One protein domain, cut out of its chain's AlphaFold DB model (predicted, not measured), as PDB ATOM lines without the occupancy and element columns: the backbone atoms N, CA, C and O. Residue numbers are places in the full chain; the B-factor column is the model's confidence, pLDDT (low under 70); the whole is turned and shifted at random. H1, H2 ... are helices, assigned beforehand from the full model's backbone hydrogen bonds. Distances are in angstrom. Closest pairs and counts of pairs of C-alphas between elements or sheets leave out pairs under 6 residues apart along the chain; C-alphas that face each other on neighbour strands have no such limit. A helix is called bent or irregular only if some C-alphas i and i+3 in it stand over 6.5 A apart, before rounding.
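What this domain is: This is residues 32 to 142 of the 147 residues of the protein "NADH-quinone oxidoreductase subunit A" of Candidatus Rokubacteria bacterium (UniProt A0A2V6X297). Look first for a long helical hairpin, H3 and H4 side by side, at one end of a flat, wide-open C; from H3 a long strip of chain without named elements leads back to the short helix H2, and beyond it the lone long helix H1 makes the other arm of the C. The hollow between H1 and the hairpin is empty, and H1 stands free. The printed part has 111 residues with four named helices, H1, H2, H3 and H4 along the chain, and no named strand; its class is all helix. The whole is extended, with a radius of gyration of the C-alphas of 25.2 A and spans of 70 by 49 by 15 A.

How they stand to each other: Start with the longest helix, H3, residues 88 to 116, and H4, residues 118 to 140, which touch and form a helical hairpin. Their closest C-alphas are those of Leu 113 and Ala 120, 6.0 A apart. Their lines stand at a shallow tilt of 12 degrees, opposite ways, and their centres are 10.6 A apart. H3 has a kink of 42 degrees near residue 110. Going outward, you find H2, residues 65 to 68, apart from H3 and from H4. H1, residues 32 to 58, is apart from H2, H3 and H4. In the backbone, every O i to N i+4 pair of H4 is within hydrogen-bond range, against 21 of 23 in H1 and 20 of 25 in H3, while H2 is too short for such a pair.

Where its parts are: Find C-alpha 88 at (58.656, 36.881, 188.393); from there H3 runs 41.0 A to C-alpha 116. H3 is irregular, with C-alphas 111 and 114 at 7.4 A from each other. H4 then runs 32.1 A from C-alpha 118 to C-alpha 140 at (72.274, 37.597, 194.225). Go back to C-alpha 32 at (39.871, 71.737, 209.041), where H1 begins; it covers 38.4 A to C-alpha 58. H1 is irregular, but only just: C-alphas 33 and 36 are 7.0 A apart. H2, four residues, begins at Pro 65.

The domain as a whole: The two C-alphas farthest apart are those of Asn 64 and Pro 118, 69.9 A. The link from H2 to H3, residues 69 to 87, is long; the link from H1 to H2 is short, and that from H3 to H4 is tight. Residues 78 to 90, of which 88 to 90 belong to H3, stand free. The printed part has no cut. The mean pLDDT of the printed part is 91.5, and no printed residue is under 70.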
ATOM      1  N   SER A  32      39.288  70.628 209.815       73.38
ATOM      2  CA  SER A  32      39.871  71.737 209.041       73.38
ATOM      3  C   SER A  32      41.293  71.504 208.520       73.38
ATOM      4  O   SER A  32      41.661  72.144 207.538       73.38
ATOM      5  N   GLY A  33      42.087  70.630 209.145       81.44
ATOM      6  CA  GLY A  33      43.444  70.323 208.672       81.44
ATOM      7  C   GLY A  33      43.460  69.508 207.374       81.44
ATOM      8  O   GLY A  33      44.351  69.679 206.549       81.44
ATOM      9  N   TYR A  34      42.440  68.676 207.158       88.38
ATOM     10  CA  TYR A  34      42.335  67.805 205.984       88.38
ATOM     11  C   TYR A  34      41.403  68.356 204.906       88.38
ATOM     12  O   TYR A  34      41.487  67.915 203.764       88.38
ATOM     13  N   VAL A  35      40.574  69.358 205.226       92.25
ATOM     14  CA  VAL A  35      39.645  69.992 204.273       92.25
ATOM     15  C   VAL A  35      40.355  70.420 202.985       92.25
ATOM     16  O   VAL A  35      39.851  70.136 201.904       92.25
ATOM     17  N   GLY A  36      41.542  71.031 203.072       93.06
ATOM     18  CA  GLY A  36      42.304  71.424 201.880       93.06
ATOM     19  C   GLY A  36      42.718  70.233 201.007       93.06
ATOM     20  O   GLY A  36      42.567  70.279 199.788       93.06
ATOM     21  N   ILE A  37      43.170  69.142 201.631       94.81
ATOM     22  CA  ILE A  37      43.582  67.911 200.941       94.81
ATOM     23  C   ILE A  37      42.373  67.252 200.272       94.81
ATOM     24  O   ILE A  37      42.450  66.866 199.109       94.81
ATOM     25  N   THR A  38      41.241  67.164 200.972       94.00
ATOM     26  CA  THR A  38      40.010  66.580 200.431       94.00
ATOM     27  C   THR A  38      39.457  67.401 199.269       94.00
ATOM     28  O   THR A  38      39.057  66.823 198.260       94.00
ATOM     29  N   ILE A  39      39.480  68.737 199.365       96.19
ATOM     30  CA  ILE A  39      39.082  69.620 198.259       96.19
ATOM     31  C   ILE A  39      39.997  69.396 197.054       96.19
ATOM     32  O   ILE A  39      39.504  69.209 195.946       96.19
ATOM     33  N   PHE A  40      41.316  69.368 197.254       97.19
ATOM     34  CA  PHE A  40      42.265  69.178 196.159       97.19
ATOM     35  C   PHE A  40      42.134  67.799 195.497       97.19
ATOM     36  O   PHE A  40      42.090  67.709 194.272       97.19
ATOM     37  N   ALA A  41      41.979  66.731 196.285       97.31
ATOM     38  CA  ALA A  41      41.702  65.391 195.768       97.31
ATOM     39  C   ALA A  41      40.391  65.356 194.964       97.31
ATOM     40  O   ALA A  41      40.344  64.785 193.873       97.31
ATOM     41  N   GLY A  42      39.347  66.026 195.462       97.94
ATOM     42  CA  GLY A  42      38.083  66.196 194.749       97.94
ATOM     43  C   GLY A  42      38.247  66.944 193.426       97.94
ATOM     44  O   GLY A  42      37.689  66.515 192.422       97.94
ATOM     45  N   LEU A  43      39.056  68.006 193.392       98.31
ATOM     46  CA  LEU A  43      39.358  68.754 192.168       98.31
ATOM     47  C   LEU A  43      40.128  67.913 191.145       98.31
ATOM     48  O   LEU A  43      39.793  67.971 189.966       98.31
ATOM     49  N   ILE A  44      41.111  67.108 191.568       98.31
ATOM     50  CA  ILE A  44      41.845  66.196 190.671       98.31
ATOM     51  C   ILE A  44      40.884  65.193 190.028       98.31
ATOM     52  O   ILE A  44      40.889  65.019 188.807       98.31
ATOM     53  N   LEU A  45      40.038  64.556 190.840       98.38
ATOM     54  CA  LEU A  45      39.051  63.596 190.349       98.38
ATOM     55  C   LEU A  45      38.032  64.268 189.426       98.38
ATOM     56  O   LEU A  45      37.766  63.763 188.336       98.38
ATOM     57  N   ALA A  46      37.504  65.427 189.825       98.31
ATOM     58  CA  ALA A  46      36.564  66.198 189.021       98.31
ATOM     59  C   ALA A  46      37.181  66.603 187.681       98.31
ATOM     60  O   ALA A  46      36.542  66.442 186.648       98.31
ATOM     61  N   PHE A  47      38.433  67.059 187.673       98.31
ATOM     62  CA  PHE A  47      39.144  67.397 186.446       98.31
ATOM     63  C   PHE A  47      39.297  66.183 185.523       98.31
ATOM     64  O   PHE A  47      38.981  66.284 184.337       98.31
ATOM     65  N   GLY A  48      39.710  65.026 186.053       98.12
ATOM     66  CA  GLY A  48      39.814  63.789 185.273       98.12
ATOM     67  C   GLY A  48      38.473  63.370 184.662       98.12
ATOM     68  O   GLY A  48      38.387  63.121 183.460       98.12
ATOM     69  N   VAL A  49      37.406  63.366 185.466       98.38
ATOM     70  CA  VAL A  49      36.056  62.990 185.018       98.38
ATOM     71  C   VAL A  49      35.501  63.985 184.000       98.38
ATOM     72  O   VAL A  49      35.014  63.568 182.953       98.38
ATOM     73  N   VAL A  50      35.593  65.292 184.263       98.38
ATOM     74  CA  VAL A  50      35.103  66.337 183.351       98.38
ATOM     75  C   VAL A  50      35.882  66.311 182.040       98.38
ATOM     76  O   VAL A  50      35.271  66.392 180.981       98.38
ATOM     77  N   SER A  51      37.204  66.135 182.082       98.06
ATOM     78  CA  SER A  51      38.032  66.030 180.876       98.06
ATOM     79  C   SER A  51      37.626  64.834 180.006       98.06
ATOM     80  O   SER A  51      37.419  64.983 178.797       98.06
ATOM     81  N   LEU A  52      37.416  63.663 180.618       98.00
ATOM     82  CA  LEU A  52      36.916  62.481 179.910       98.00
ATOM     83  C   LEU A  52      35.486  62.682 179.386       98.00
ATOM     84  O   LEU A  52      35.202  62.294 178.254       98.00
ATOM     85  N   ALA A  53      34.603  63.326 180.154       97.81
ATOM     86  CA  ALA A  53      33.222  63.599 179.751       97.81
ATOM     87  C   ALA A  53      33.140  64.588 178.579       97.81
ATOM     88  O   ALA A  53      32.431  64.334 177.607       97.81
ATOM     89  N   VAL A  54      33.905  65.680 178.628       97.81
ATOM     90  CA  VAL A  54      34.021  66.647 177.527       97.81
ATOM     91  C   VAL A  54      34.603  65.965 176.291       97.81
ATOM     92  O   VAL A  54      34.062  66.122 175.197       97.81
ATOM     93  N   SER A  55      35.647  65.148 176.456       97.06
ATOM     94  CA  SER A  55      36.231  64.377 175.352       97.06
ATOM     95  C   SER A  55      35.217  63.414 174.728       97.06
ATOM     96  O   SER A  55      35.133  63.318 173.505       97.06
ATOM     97  N   ALA A  56      34.419  62.725 175.545       95.12
ATOM     98  CA  ALA A  56      33.371  61.823 175.078       95.12
ATOM     99  C   ALA A  56      32.221  62.564 174.374       95.12
ATOM    100  O   ALA A  56      31.694  62.046 173.392       95.12
ATOM    101  N   LEU A  57      31.865  63.770 174.835       96.25
ATOM    102  CA  LEU A  57      30.798  64.592 174.254       96.25
ATOM    103  C   LEU A  57      31.208  65.244 172.925       96.25
ATOM    104  O   LEU A  57      30.399  65.317 172.002       96.25
ATOM    105  N   LEU A  58      32.450  65.724 172.818       96.94
ATOM    106  CA  LEU A  58      32.954  66.397 171.615       96.94
ATOM    107  C   LEU A  58      33.413  65.416 170.523       96.94
ATOM    108  O   LEU A  58      33.475  65.782 169.348       96.94
ATOM    109  N   ARG A  59      33.769  64.176 170.884       93.81
ATOM    110  CA  ARG A  59      34.267  63.182 169.928       93.81
ATOM    111  C   ARG A  59      33.157  62.733 168.960       93.81
ATOM    112  O   ARG A  59      32.081  62.337 169.401       93.81
ATOM    113  N   PRO A  60      33.438  62.630 167.646       92.62
ATOM    114  CA  PRO A  60      32.530  61.988 166.700       92.62
ATOM    115  C   PRO A  60      32.267  60.519 167.064       92.62
ATOM    116  O   PRO A  60      33.172  59.677 167.022       92.62
ATOM    117  N   PHE A  61      31.015  60.190 167.379       91.25
ATOM    118  CA  PHE A  61      30.602  58.831 167.719       91.25
ATOM    119  C   PHE A  61      30.263  58.027 166.453       91.25
ATOM    120  O   PHE A  61      29.171  58.129 165.902       91.25
ATOM    121  N   ARG A  62      31.227  57.239 165.959       92.69
ATOM    122  CA  ARG A  62      31.052  56.321 164.813       92.69
ATOM    123  C   ARG A  62      31.547  54.911 165.164       92.69
ATOM    124  O   ARG A  62      32.667  54.562 164.755       92.69
ATOM    125  N   PRO A  63      30.776  54.135 165.952       91.19
ATOM    126  CA  PRO A  63      31.122  52.757 166.271       91.19
ATOM    127  C   PRO A  63      31.118  51.917 164.990       91.19
ATOM    128  O   PRO A  63      30.256  52.070 164.128       91.19
ATOM    129  N   ASN A  64      32.118  51.060 164.843       92.12
ATOM    130  CA  ASN A  64      32.239  50.115 163.738       92.12
ATOM    131  C   ASN A  64      32.769  48.806 164.340       92.12
ATOM    132  O   ASN A  64      33.684  48.897 165.163       92.12
ATOM    133  N   PRO A  65      32.242  47.629 163.961       89.06
ATOM    134  CA  PRO A  65      32.719  46.340 164.468       89.06
ATOM    135  C   PRO A  65      34.244  46.180 164.373       89.06
ATOM    136  O   PRO A  65      34.865  45.741 165.332       89.06
ATOM    137  N   VAL A  66      34.872  46.651 163.290       87.88
ATOM    138  CA  VAL A  66      36.335  46.597 163.108       87.88
ATOM    139  C   VAL A  66      37.078  47.506 164.097       87.88
ATOM    140  O   VAL A  66      38.159  47.166 164.555       87.88
ATOM    141  N   LYS A  67      36.503  48.658 164.473       87.25
ATOM    142  CA  LYS A  67      37.102  49.579 165.465       87.25
ATOM    143  C   LYS A  67      36.960  49.090 166.907       87.25
ATOM    144  O   LYS A  67      37.634  49.624 167.783       87.25
ATOM    145  N   LEU A  68      36.017  48.185 167.152       91.19
ATOM    146  CA  LEU A  68      35.722  47.621 168.470       91.19
ATOM    147  C   LEU A  68      36.376  46.246 168.670       91.19
ATOM    148  O   LEU A  68      36.352  45.733 169.784       91.19
ATOM    149  N   ALA A  69      36.940  45.657 167.613       89.06
ATOM    150  CA  ALA A  69      37.679  44.407 167.681       89.06
ATOM    151  C   ALA A  69      39.037  44.592 168.382       89.06
ATOM    152  O   ALA A  69      39.637  45.668 168.337       89.06
ATOM    153  N   ASN A  70      39.527  43.520 169.012       89.38
ATOM    154  CA  ASN A  70      40.862  43.488 169.603       89.38
ATOM    155  C   ASN A  70      41.931  43.679 168.519       89.38
ATOM    156  O   ASN A  70      41.796  43.185 167.400       89.38
ATOM    157  N   TYR A  71      42.995  44.404 168.854       86.56
ATOM    158  CA  TYR A  71      44.083  44.666 167.920       86.56
ATOM    159  C   TYR A  71      45.022  43.453 167.818       86.56
ATOM    160  O   TYR A  71      45.732  43.154 168.770       86.56
ATOM    161  N   GLU A  72      45.053  42.808 166.649       86.75
ATOM    162  CA  GLU A  72      45.907  41.649 166.315       86.75
ATOM    163  C   GLU A  72      46.514  41.810 164.905       86.75
ATOM    164  O   GLU A  72      46.338  40.981 164.018       86.75
ATOM    165  N   CYS A  73      47.143  42.962 164.628       85.31
ATOM    166  CA  CYS A  73      47.801  43.267 163.339       85.31
ATOM    167  C   CYS A  73      46.921  43.115 162.071       85.31
ATOM    168  O   CYS A  73      47.442  42.998 160.964       85.31
ATOM    169  N   GLY A  74      45.592  43.175 162.213       84.38
ATOM    170  CA  GLY A  74      44.629  43.089 161.105       84.38
ATOM    171  C   GLY A  74      44.040  41.696 160.865       84.38
ATOM    172  O   GLY A  74      43.219  41.546 159.961       84.38
ATOM    173  N   THR A  75      44.414  40.701 161.670       82.62
ATOM    174  CA  THR A  75      43.816  39.359 161.656       82.62
ATOM    175  C   THR A  75      42.824  39.176 162.803       82.62
ATOM    176  O   THR A  75      42.896  39.882 163.808       82.62
ATOM    177  N   GLU A  76      41.876  38.246 162.657       85.88
ATOM    178  CA  GLU A  76      40.990  37.885 163.768       85.88
ATOM    179  C   GLU A  76      41.804  37.217 164.889       85.88
ATOM    180  O   GLU A  76      42.653  36.376 164.585       85.88
ATOM    181  N   PRO A  77      41.582  37.579 166.168       86.00
ATOM    182  CA  PRO A  77      42.266  36.952 167.293       86.00
ATOM    183  C   PRO A  77      41.955  35.454 167.324       86.00
ATOM    184  O   PRO A  77      40.792  35.052 167.357       86.00
ATOM    185  N   ILE A  78      43.002  34.632 167.331       82.81
ATOM    186  CA  ILE A  78      42.889  33.173 167.382       82.81
ATOM    187  C   ILE A  78      43.314  32.705 168.771       82.81
ATOM    188  O   ILE A  78      44.417  33.000 169.221       82.81
ATOM    189  N   GLY A  79      42.459  31.915 169.420       84.75
ATOM    190  CA  GLY A  79      42.753  31.292 170.708       84.75
ATOM    191  C   GLY A  79      42.217  32.063 171.912       84.75
ATOM    192  O   GLY A  79      41.494  33.051 171.795       84.75
ATOM    193  N   GLU A  80      42.538  31.550 173.094       83.56
ATOM    194  CA  GLU A  80      42.146  32.148 174.365       83.56
ATOM    195  C   GLU A  80      43.200  33.154 174.843       83.56
ATOM    196  O   GLU A  80      44.398  32.892 174.777       83.56
ATOM    197  N   ALA A  81      42.759  34.282 175.407       82.62
ATOM    198  CA  ALA A  81      43.642  35.300 175.992       82.62
ATOM    199  C   ALA A  81      44.243  34.890 177.358       82.62
ATOM    200  O   ALA A  81      44.826  35.714 178.065       82.62
ATOM    201  N   TRP A  82      44.076  33.630 177.761       81.94
ATOM    202  CA  TRP A  82      44.546  33.099 179.035       81.94
ATOM    203  C   TRP A  82      45.947  32.520 178.875       81.94
ATOM    204  O   TRP A  82      46.131  31.367 178.495       81.94
ATOM    205  N   VAL A  83      46.947  33.339 179.192       85.31
ATOM    206  CA  VAL A  83      48.352  32.925 179.235       85.31
ATOM    207  C   VAL A  83      48.827  32.777 180.675       85.31
ATOM    208  O   VAL A  83      48.401  33.506 181.573       85.31
ATOM    209  N   GLN A  84      49.728  31.825 180.905       84.06
ATOM    210  CA  GLN A  84      50.410  31.711 182.188       84.06
ATOM    211  C   GLN A  84      51.390  32.874 182.328       84.06
ATOM    212  O   GLN A  84      52.394  32.947 181.618       84.06
ATOM    213  N   PHE A  85      51.090  33.792 183.243       82.56
ATOM    214  CA  PHE A  85      52.010  34.873 183.557       82.56
ATOM    215  C   PHE A  85      53.254  34.321 184.273       82.56
ATOM    216  O   PHE A  85      53.127  33.469 185.158       82.56
ATOM    217  N   PRO A  86      54.456  34.815 183.932       85.38
ATOM    218  CA  PRO A  86      55.681  34.474 184.642       85.38
ATOM    219  C   PRO A  86      55.566  34.748 186.146       85.38
ATOM    220  O   PRO A  86      55.084  35.800 186.568       85.38
ATOM    221  N   VAL A  87      56.096  33.841 186.969       87.06
ATOM    222  CA  VAL A  87      56.092  33.979 188.441       87.06
ATOM    223  C   VAL A  87      56.916  35.192 188.914       87.06
ATOM    224  O   VAL A  87      56.708  35.691 190.018       87.06
ATOM    225  N   GLY A  88      57.810  35.726 188.072       86.25
ATOM    226  CA  GLY A  88      58.656  36.881 188.393       86.25
ATOM    227  C   GLY A  88      57.882  38.114 188.878       86.25
ATOM    228  O   GLY A  88      58.299  38.752 189.843       86.25
ATOM    229  N   PHE A  89      56.703  38.400 188.311       88.06
ATOM    230  CA  PHE A  89      55.871  39.534 188.744       88.06
ATOM    231  C   PHE A  89      55.444  39.423 190.215       88.06
ATOM    232  O   PHE A  89      55.431  40.418 190.941       88.06
ATOM    233  N   TYR A  90      55.134  38.206 190.668       90.06
ATOM    234  CA  TYR A  90      54.771  37.939 192.057       90.06
ATOM    235  C   TYR A  90      55.964  38.138 193.001       90.06
ATOM    236  O   TYR A  90      55.818  38.757 194.055       90.06
ATOM    237  N   LEU A  91      57.155  37.668 192.614       89.62
ATOM    238  CA  LEU A  91      58.363  37.786 193.438       89.62
ATOM    239  C   LEU A  91      58.781  39.249 193.627       89.62
ATOM    240  O   LEU A  91      59.098  39.658 194.745       89.62
ATOM    241  N   VAL A  92      58.701  40.060 192.568       88.69
ATOM    242  CA  VAL A  92      58.970  41.505 192.643       88.69
ATOM    243  C   VAL A  92      57.964  42.205 193.562       88.69
ATOM    244  O   VAL A  92      58.368  42.994 194.416       88.69
ATOM    245  N   ALA A  93      56.669  41.890 193.444       92.44
ATOM    246  CA  ALA A  93      55.638  42.457 194.311       92.44
ATOM    247  C   ALA A  93      55.851  42.084 195.789       92.44
ATOM    248  O   ALA A  93      55.725  42.937 196.668       92.44
ATOM    249  N   LEU A  94      56.230  40.835 196.070       91.38
ATOM    250  CA  LEU A  94      56.508  40.372 197.428       91.38
ATOM    251  C   LEU A  94      57.704  41.110 198.049       91.38
ATOM    252  O   LEU A  94      57.617  41.575 199.186       91.38
ATOM    253  N   ILE A  95      58.801  41.261 197.300       89.94
ATOM    254  CA  ILE A  95      59.982  42.009 197.755       89.94
ATOM    255  C   ILE A  95      59.630  43.483 197.991       89.94
ATOM    256  O   ILE A  95      60.051  44.055 198.998       89.94
ATOM    257  N   PHE A  96      58.826  44.088 197.108       91.25
ATOM    258  CA  PHE A  96      58.353  45.462 197.276       91.25
ATOM    259  C   PHE A  96      57.559  45.636 198.574       91.25
ATOM    260  O   PHE A  96      57.837  46.571 199.312       91.25
ATOM    261  N   ILE A  97      56.643  44.721 198.904       93.88
ATOM    262  CA  ILE A  97      55.859  44.780 200.151       93.88
ATOM    263  C   ILE A  97      56.766  44.717 201.386       93.88
ATOM    264  O   ILE A  97      56.584  45.479 202.336       93.88
ATOM    265  N   VAL A  98      57.762  43.826 201.381       91.94
ATOM    266  CA  VAL A  98      58.714  43.698 202.498       91.94
ATOM    267  C   VAL A  98      59.555  44.968 202.654       91.94
ATOM    268  O   VAL A  98      59.788  45.422 203.775       91.94
ATOM    269  N   PHE A  99      59.994  45.565 201.546       89.44
ATOM    270  CA  PHE A  99      60.753  46.814 201.573       89.44
ATOM    271  C   PHE A  99      59.881  48.036 201.912       89.44
ATOM    272  O   PHE A  99      60.335  48.926 202.623       89.44
ATOM    273  N   ASP A 100      58.620  48.081 201.490       94.31
ATOM    274  CA  ASP A 100      57.676  49.145 201.860       94.31
ATOM    275  C   ASP A 100      57.378  49.123 203.366       94.31
ATOM    276  O   ASP A 100      57.398  50.156 204.041       94.31
ATOM    277  N   ALA A 101      57.248  47.924 203.943       92.94
ATOM    278  CA  ALA A 101      57.123  47.764 205.388       92.94
ATOM    279  C   ALA A 101      58.318  48.371 206.150       92.94
ATOM    280  O   ALA A 101      58.132  48.903 207.245       92.94
ATOM    281  N   LEU A 102      59.530  48.375 205.577       94.00
ATOM    282  CA  LEU A 102      60.691  49.038 206.184       94.00
ATOM    283  C   LEU A 102      60.434  50.538 206.378       94.00
ATOM    284  O   LEU A 102      60.742  51.068 207.447       94.00
ATOM    285  N   ALA A 103      59.829  51.222 205.403       91.56
ATOM    286  CA  ALA A 103      59.529  52.651 205.509       91.56
ATOM    287  C   ALA A 103      58.545  52.947 206.654       91.56
ATOM    288  O   ALA A 103      58.742  53.908 207.405       91.56
ATOM    289  N   VAL A 104      57.547  52.077 206.847       95.12
ATOM    290  CA  VAL A 104      56.582  52.171 207.956       95.12
ATOM    291  C   VAL A 104      57.276  52.124 209.321       95.12
ATOM    292  O   VAL A 104      56.836  52.809 210.241       95.12
ATOM    293  N   PHE A 105      58.379  51.381 209.462       92.44
ATOM    294  CA  PHE A 105      59.161  51.338 210.705       92.44
ATOM    295  C   PHE A 105      60.188  52.470 210.822       92.44
ATOM    296  O   PHE A 105      60.424  52.979 211.922       92.44
ATOM    297  N   VAL A 106      60.783  52.905 209.709       93.56
ATOM    298  CA  VAL A 106      61.786  53.980 209.710       93.56
ATOM    299  C   VAL A 106      61.167  55.322 210.101       93.56
ATOM    300  O   VAL A 106      61.748  56.034 210.920       93.56
ATOM    301  N   ILE A 107      59.980  55.661 209.590       93.25
ATOM    302  CA  ILE A 107      59.326  56.951 209.876       93.25
ATOM    303  C   ILE A 107      59.147  57.200 211.388       93.25
ATOM    304  O   ILE A 107      59.712  58.177 211.884       93.25
ATOM    305  N   PRO A 108      58.436  56.359 212.166       92.25
ATOM    306  CA  PRO A 108      58.254  56.593 213.599       92.25
ATOM    307  C   PRO A 108      59.573  56.533 214.375       92.25
ATOM    308  O   PRO A 108      59.744  57.279 215.339       92.25
ATOM    309  N   TRP A 109      60.534  55.711 213.944       94.50
ATOM    310  CA  TRP A 109      61.858  55.664 214.561       94.50
ATOM    311  C   TRP A 109      62.598  57.003 214.469       94.50
ATOM    312  O   TRP A 109      63.158  57.455 215.471       94.50
ATOM    313  N   THR A 110      62.551  57.685 213.317       93.19
ATOM    314  CA  THR A 110      63.187  59.011 213.176       93.19
ATOM    315  C   THR A 110      62.623  60.042 214.154       93.19
ATOM    316  O   THR A 110      63.369  60.894 214.640       93.19
ATOM    317  N   LEU A 111      61.335  59.934 214.502       93.25
ATOM    318  CA  LEU A 111      60.670  60.843 215.437       93.25
ATOM    319  C   LEU A 111      61.164  60.659 216.881       93.25
ATOM    320  O   LEU A 111      61.250  61.633 217.624       93.25
ATOM    321  N   VAL A 112      61.515  59.430 217.275       92.12
ATOM    322  CA  VAL A 112      61.923  59.089 218.655       92.12
ATOM    323  C   VAL A 112      63.439  58.965 218.843       92.12
ATOM    324  O   VAL A 112      63.919  58.836 219.971       92.12
ATOM    325  N   LEU A 113      64.222  59.033 217.763       92.50
ATOM    326  CA  LEU A 113      65.675  58.841 217.806       92.50
ATOM    327  C   LEU A 113      66.368  59.794 218.795       92.50
ATOM    328  O   LEU A 113      67.250  59.380 219.545       92.50
ATOM    329  N   ARG A 114      65.934  61.061 218.844       89.81
ATOM    330  CA  ARG A 114      66.499  62.070 219.757       89.81
ATOM    331  C   ARG A 114      66.143  61.836 221.224       89.81
ATOM    332  O   ARG A 114      66.934  62.207 222.083       89.81
ATOM    333  N   SER A 115      64.978  61.257 221.516       91.44
ATOM    334  CA  SER A 115      64.535  61.023 222.897       91.44
ATOM    335  C   SER A 115      65.119  59.747 223.496       91.44
ATOM    336  O   SER A 115      65.374  59.708 224.695       91.44
ATOM    337  N   VAL A 116      65.331  58.707 222.683       91.69
ATOM    338  CA  VAL A 116      65.836  57.403 223.153       91.69
ATOM    339  C   VAL A 116      67.365  57.310 223.074       91.69
ATOM    340  O   VAL A 116      67.988  56.658 223.909       91.69
ATOM    341  N   GLY A 117      67.997  57.975 222.100       90.44
ATOM    342  CA  GLY A 117      69.454  58.012 221.975       90.44
ATOM    343  C   GLY A 117      70.071  56.750 221.336       90.44
ATOM    344  O   GLY A 117      69.418  56.076 220.532       90.44
ATOM    345  N   PRO A 118      71.342  56.418 221.649       92.88
ATOM    346  CA  PRO A 118      72.120  55.386 220.947       92.88
ATOM    347  C   PRO A 118      71.494  53.979 220.850       92.88
ATOM    348  O   PRO A 118      71.684  53.332 219.819       92.88
ATOM    349  N   PRO A 119      70.727  53.476 221.840       92.75
ATOM    350  CA  PRO A 119      70.079  52.168 221.721       92.75
ATOM    351  C   PRO A 119      69.066  52.093 220.571       92.75
ATOM    352  O   PRO A 119      69.021  51.093 219.857       92.75
ATOM    353  N   ALA A 120      68.294  53.162 220.338       92.88
ATOM    354  CA  ALA A 120      67.351  53.213 219.220       92.88
ATOM    355  C   ALA A 120      68.074  53.199 217.872       92.88
ATOM    356  O   ALA A 120      67.577  52.602 216.918       92.88
ATOM    357  N   PHE A 121      69.250  53.825 217.789       94.25
ATOM    358  CA  PHE A 121      70.070  53.785 216.583       94.25
ATOM    359  C   PHE A 121      70.493  52.353 216.243       94.25
ATOM    360  O   PHE A 121      70.238  51.891 215.134       94.25
ATOM    361  N   TRP A 122      71.072  51.629 217.205       95.69
ATOM    362  CA  TRP A 122      71.538  50.259 216.975       95.69
ATOM    363  C   TRP A 122      70.402  49.276 216.691       95.69
ATOM    364  O   TRP A 122      70.551  48.422 215.819       95.69
ATOM    365  N   ALA A 123      69.256  49.424 217.362       93.50
ATOM    366  CA  ALA A 123      68.078  48.606 217.090       93.50
ATOM    367  C   ALA A 123      67.605  48.749 215.631       93.50
ATOM    368  O   ALA A 123      67.361  47.749 214.959       93.50
ATOM    369  N   MET A 124      67.538  49.982 215.115       94.81
ATOM    370  CA  MET A 124      67.139  50.220 213.725       94.81
ATOM    371  C   MET A 124      68.226  49.824 212.724       94.81
ATOM    372  O   MET A 124      67.914  49.262 211.678       94.81
ATOM    373  N   ALA A 125      69.501  50.057 213.042       94.88
ATOM    374  CA  ALA A 125      70.610  49.620 212.199       94.88
ATOM    375  C   ALA A 125      70.600  48.093 212.006       94.88
ATOM    376  O   ALA A 125      70.785  47.613 210.890       94.88
ATOM    377  N   LEU A 126      70.315  47.334 213.070       96.12
ATOM    378  CA  LEU A 126      70.169  45.881 213.000       96.12
ATOM    379  C   LEU A 126      68.931  45.467 212.190       96.12
ATOM    380  O   LEU A 126      69.029  44.581 211.346       96.12
ATOM    381  N   PHE A 127      67.791  46.133 212.390       93.62
ATOM    382  CA  PHE A 127      66.569  45.875 211.622       93.62
ATOM    383  C   PHE A 127      66.764  46.094 210.112       93.62
ATOM    384  O   PHE A 127      66.478  45.200 209.312       93.62
ATOM    385  N   ILE A 128      67.319  47.247 209.725       94.69
ATOM    386  CA  ILE A 128      67.650  47.558 208.328       94.69
ATOM    387  C   ILE A 128      68.699  46.576 207.802       94.69
ATOM    388  O   ILE A 128      68.587  46.129 206.665       94.69
ATOM    389  N   GLY A 129      69.688  46.199 208.617       95.00
ATOM    390  CA  GLY A 129      70.707  45.219 208.245       95.00
ATOM    391  C   GLY A 129      70.120  43.850 207.896       95.00
ATOM    392  O   GLY A 129      70.476  43.285 206.867       95.00
ATOM    393  N   ILE A 130      69.184  43.339 208.702       94.69
ATOM    394  CA  ILE A 130      68.527  42.043 208.460       94.69
ATOM    395  C   ILE A 130      67.693  42.081 207.173       94.69
ATOM    396  O   ILE A 130      67.825  41.193 206.329       94.69
ATOM    397  N   LEU A 131      66.864  43.115 206.989       92.62
ATOM    398  CA  LEU A 131      66.047  43.252 205.776       92.62
ATOM    399  C   LEU A 131      66.903  43.508 204.530       92.62
ATOM    400  O   LEU A 131      66.655  42.924 203.476       92.62
ATOM    401  N   GLY A 132      67.946  44.325 204.664       93.12
ATOM    402  CA  GLY A 132      68.923  44.582 203.611       93.12
ATOM    403  C   GLY A 132      69.668  43.315 203.193       93.12
ATOM    404  O   GLY A 132      69.920  43.127 202.007       93.12
ATOM    405  N   LEU A 133      69.952  42.408 204.133       94.44
ATOM    406  CA  LEU A 133      70.550  41.110 203.827       94.44
ATOM    407  C   LEU A 133      69.586  40.212 203.037       94.44
ATOM    408  O   LEU A 133      70.005  39.581 202.069       94.44
ATOM    409  N   GLY A 134      68.300  40.199 203.400       90.62
ATOM    410  CA  GLY A 134      67.262  39.487 202.645       90.62
ATOM    411  C   GLY A 134      67.112  40.014 201.214       90.62
ATOM    412  O   GLY A 134      67.049  39.233 200.265       90.62
ATOM    413  N   TRP A 135      67.142  41.337 201.044       90.69
ATOM    414  CA  TRP A 135      67.135  41.965 199.721       90.69
ATOM    415  C   TRP A 135      68.402  41.641 198.920       90.69
ATOM    416  O   TRP A 135      68.316  41.251 197.756       90.69
ATOM    417  N   ALA A 136      69.579  41.737 199.546       92.81
ATOM    418  CA  ALA A 136      70.846  41.408 198.904       92.81
ATOM    419  C   ALA A 136      70.881  39.942 198.449       92.81
ATOM    420  O   ALA A 136      71.344  39.661 197.346       92.81
ATOM    421  N   TYR A 137      70.355  39.017 199.258       92.56
ATOM    422  CA  TYR A 137      70.214  37.611 198.882       92.56
ATOM    423  C   TYR A 137      69.319  37.441 197.649       92.56
ATOM    424  O   TYR A 137      69.743  36.825 196.675       92.56
ATOM    425  N   ALA A 138      68.133  38.058 197.644       89.06
ATOM    426  CA  ALA A 138      67.220  37.996 196.501       89.06
ATOM    427  C   ALA A 138      67.839  38.571 195.213       89.06
ATOM    428  O   ALA A 138      67.616  38.037 194.126       89.06
ATOM    429  N   TYR A 139      68.653  39.624 195.336       89.62
ATOM    430  CA  TYR A 139      69.411  40.186 194.219       89.62
ATOM    431  C   TYR A 139      70.485  39.217 193.709       89.62
ATOM    432  O   TYR A 139      70.621  39.031 192.503       89.62
ATOM    433  N   ARG A 140      71.235  38.567 194.611       91.50
ATOM    434  CA  ARG A 140      72.274  37.597 194.225       91.50
ATOM    435  C   ARG A 140      71.713  36.350 193.550       91.50
ATOM    436  O   ARG A 140      72.390  35.803 192.688       91.50
ATOM    437  N   GLU A 141      70.514  35.925 193.933       87.69
ATOM    438  CA  GLU A 141      69.832  34.763 193.353       87.69
ATOM    439  C   GLU A 141      69.237  35.061 191.962       87.69
ATOM    440  O   GLU A 141      68.695  34.177 191.307       87.69
ATOM    441  N   GLY A 142      69.312  36.311 191.488       83.56
ATOM    442  CA  GLY A 142      68.782  36.683 190.176       83.56
ATOM    443  C   GLY A 142      67.254  36.605 190.099       83.56
ATOM    444  O   GLY A 142      66.691  36.588 189.011       83.56
TER     445      GLY A 142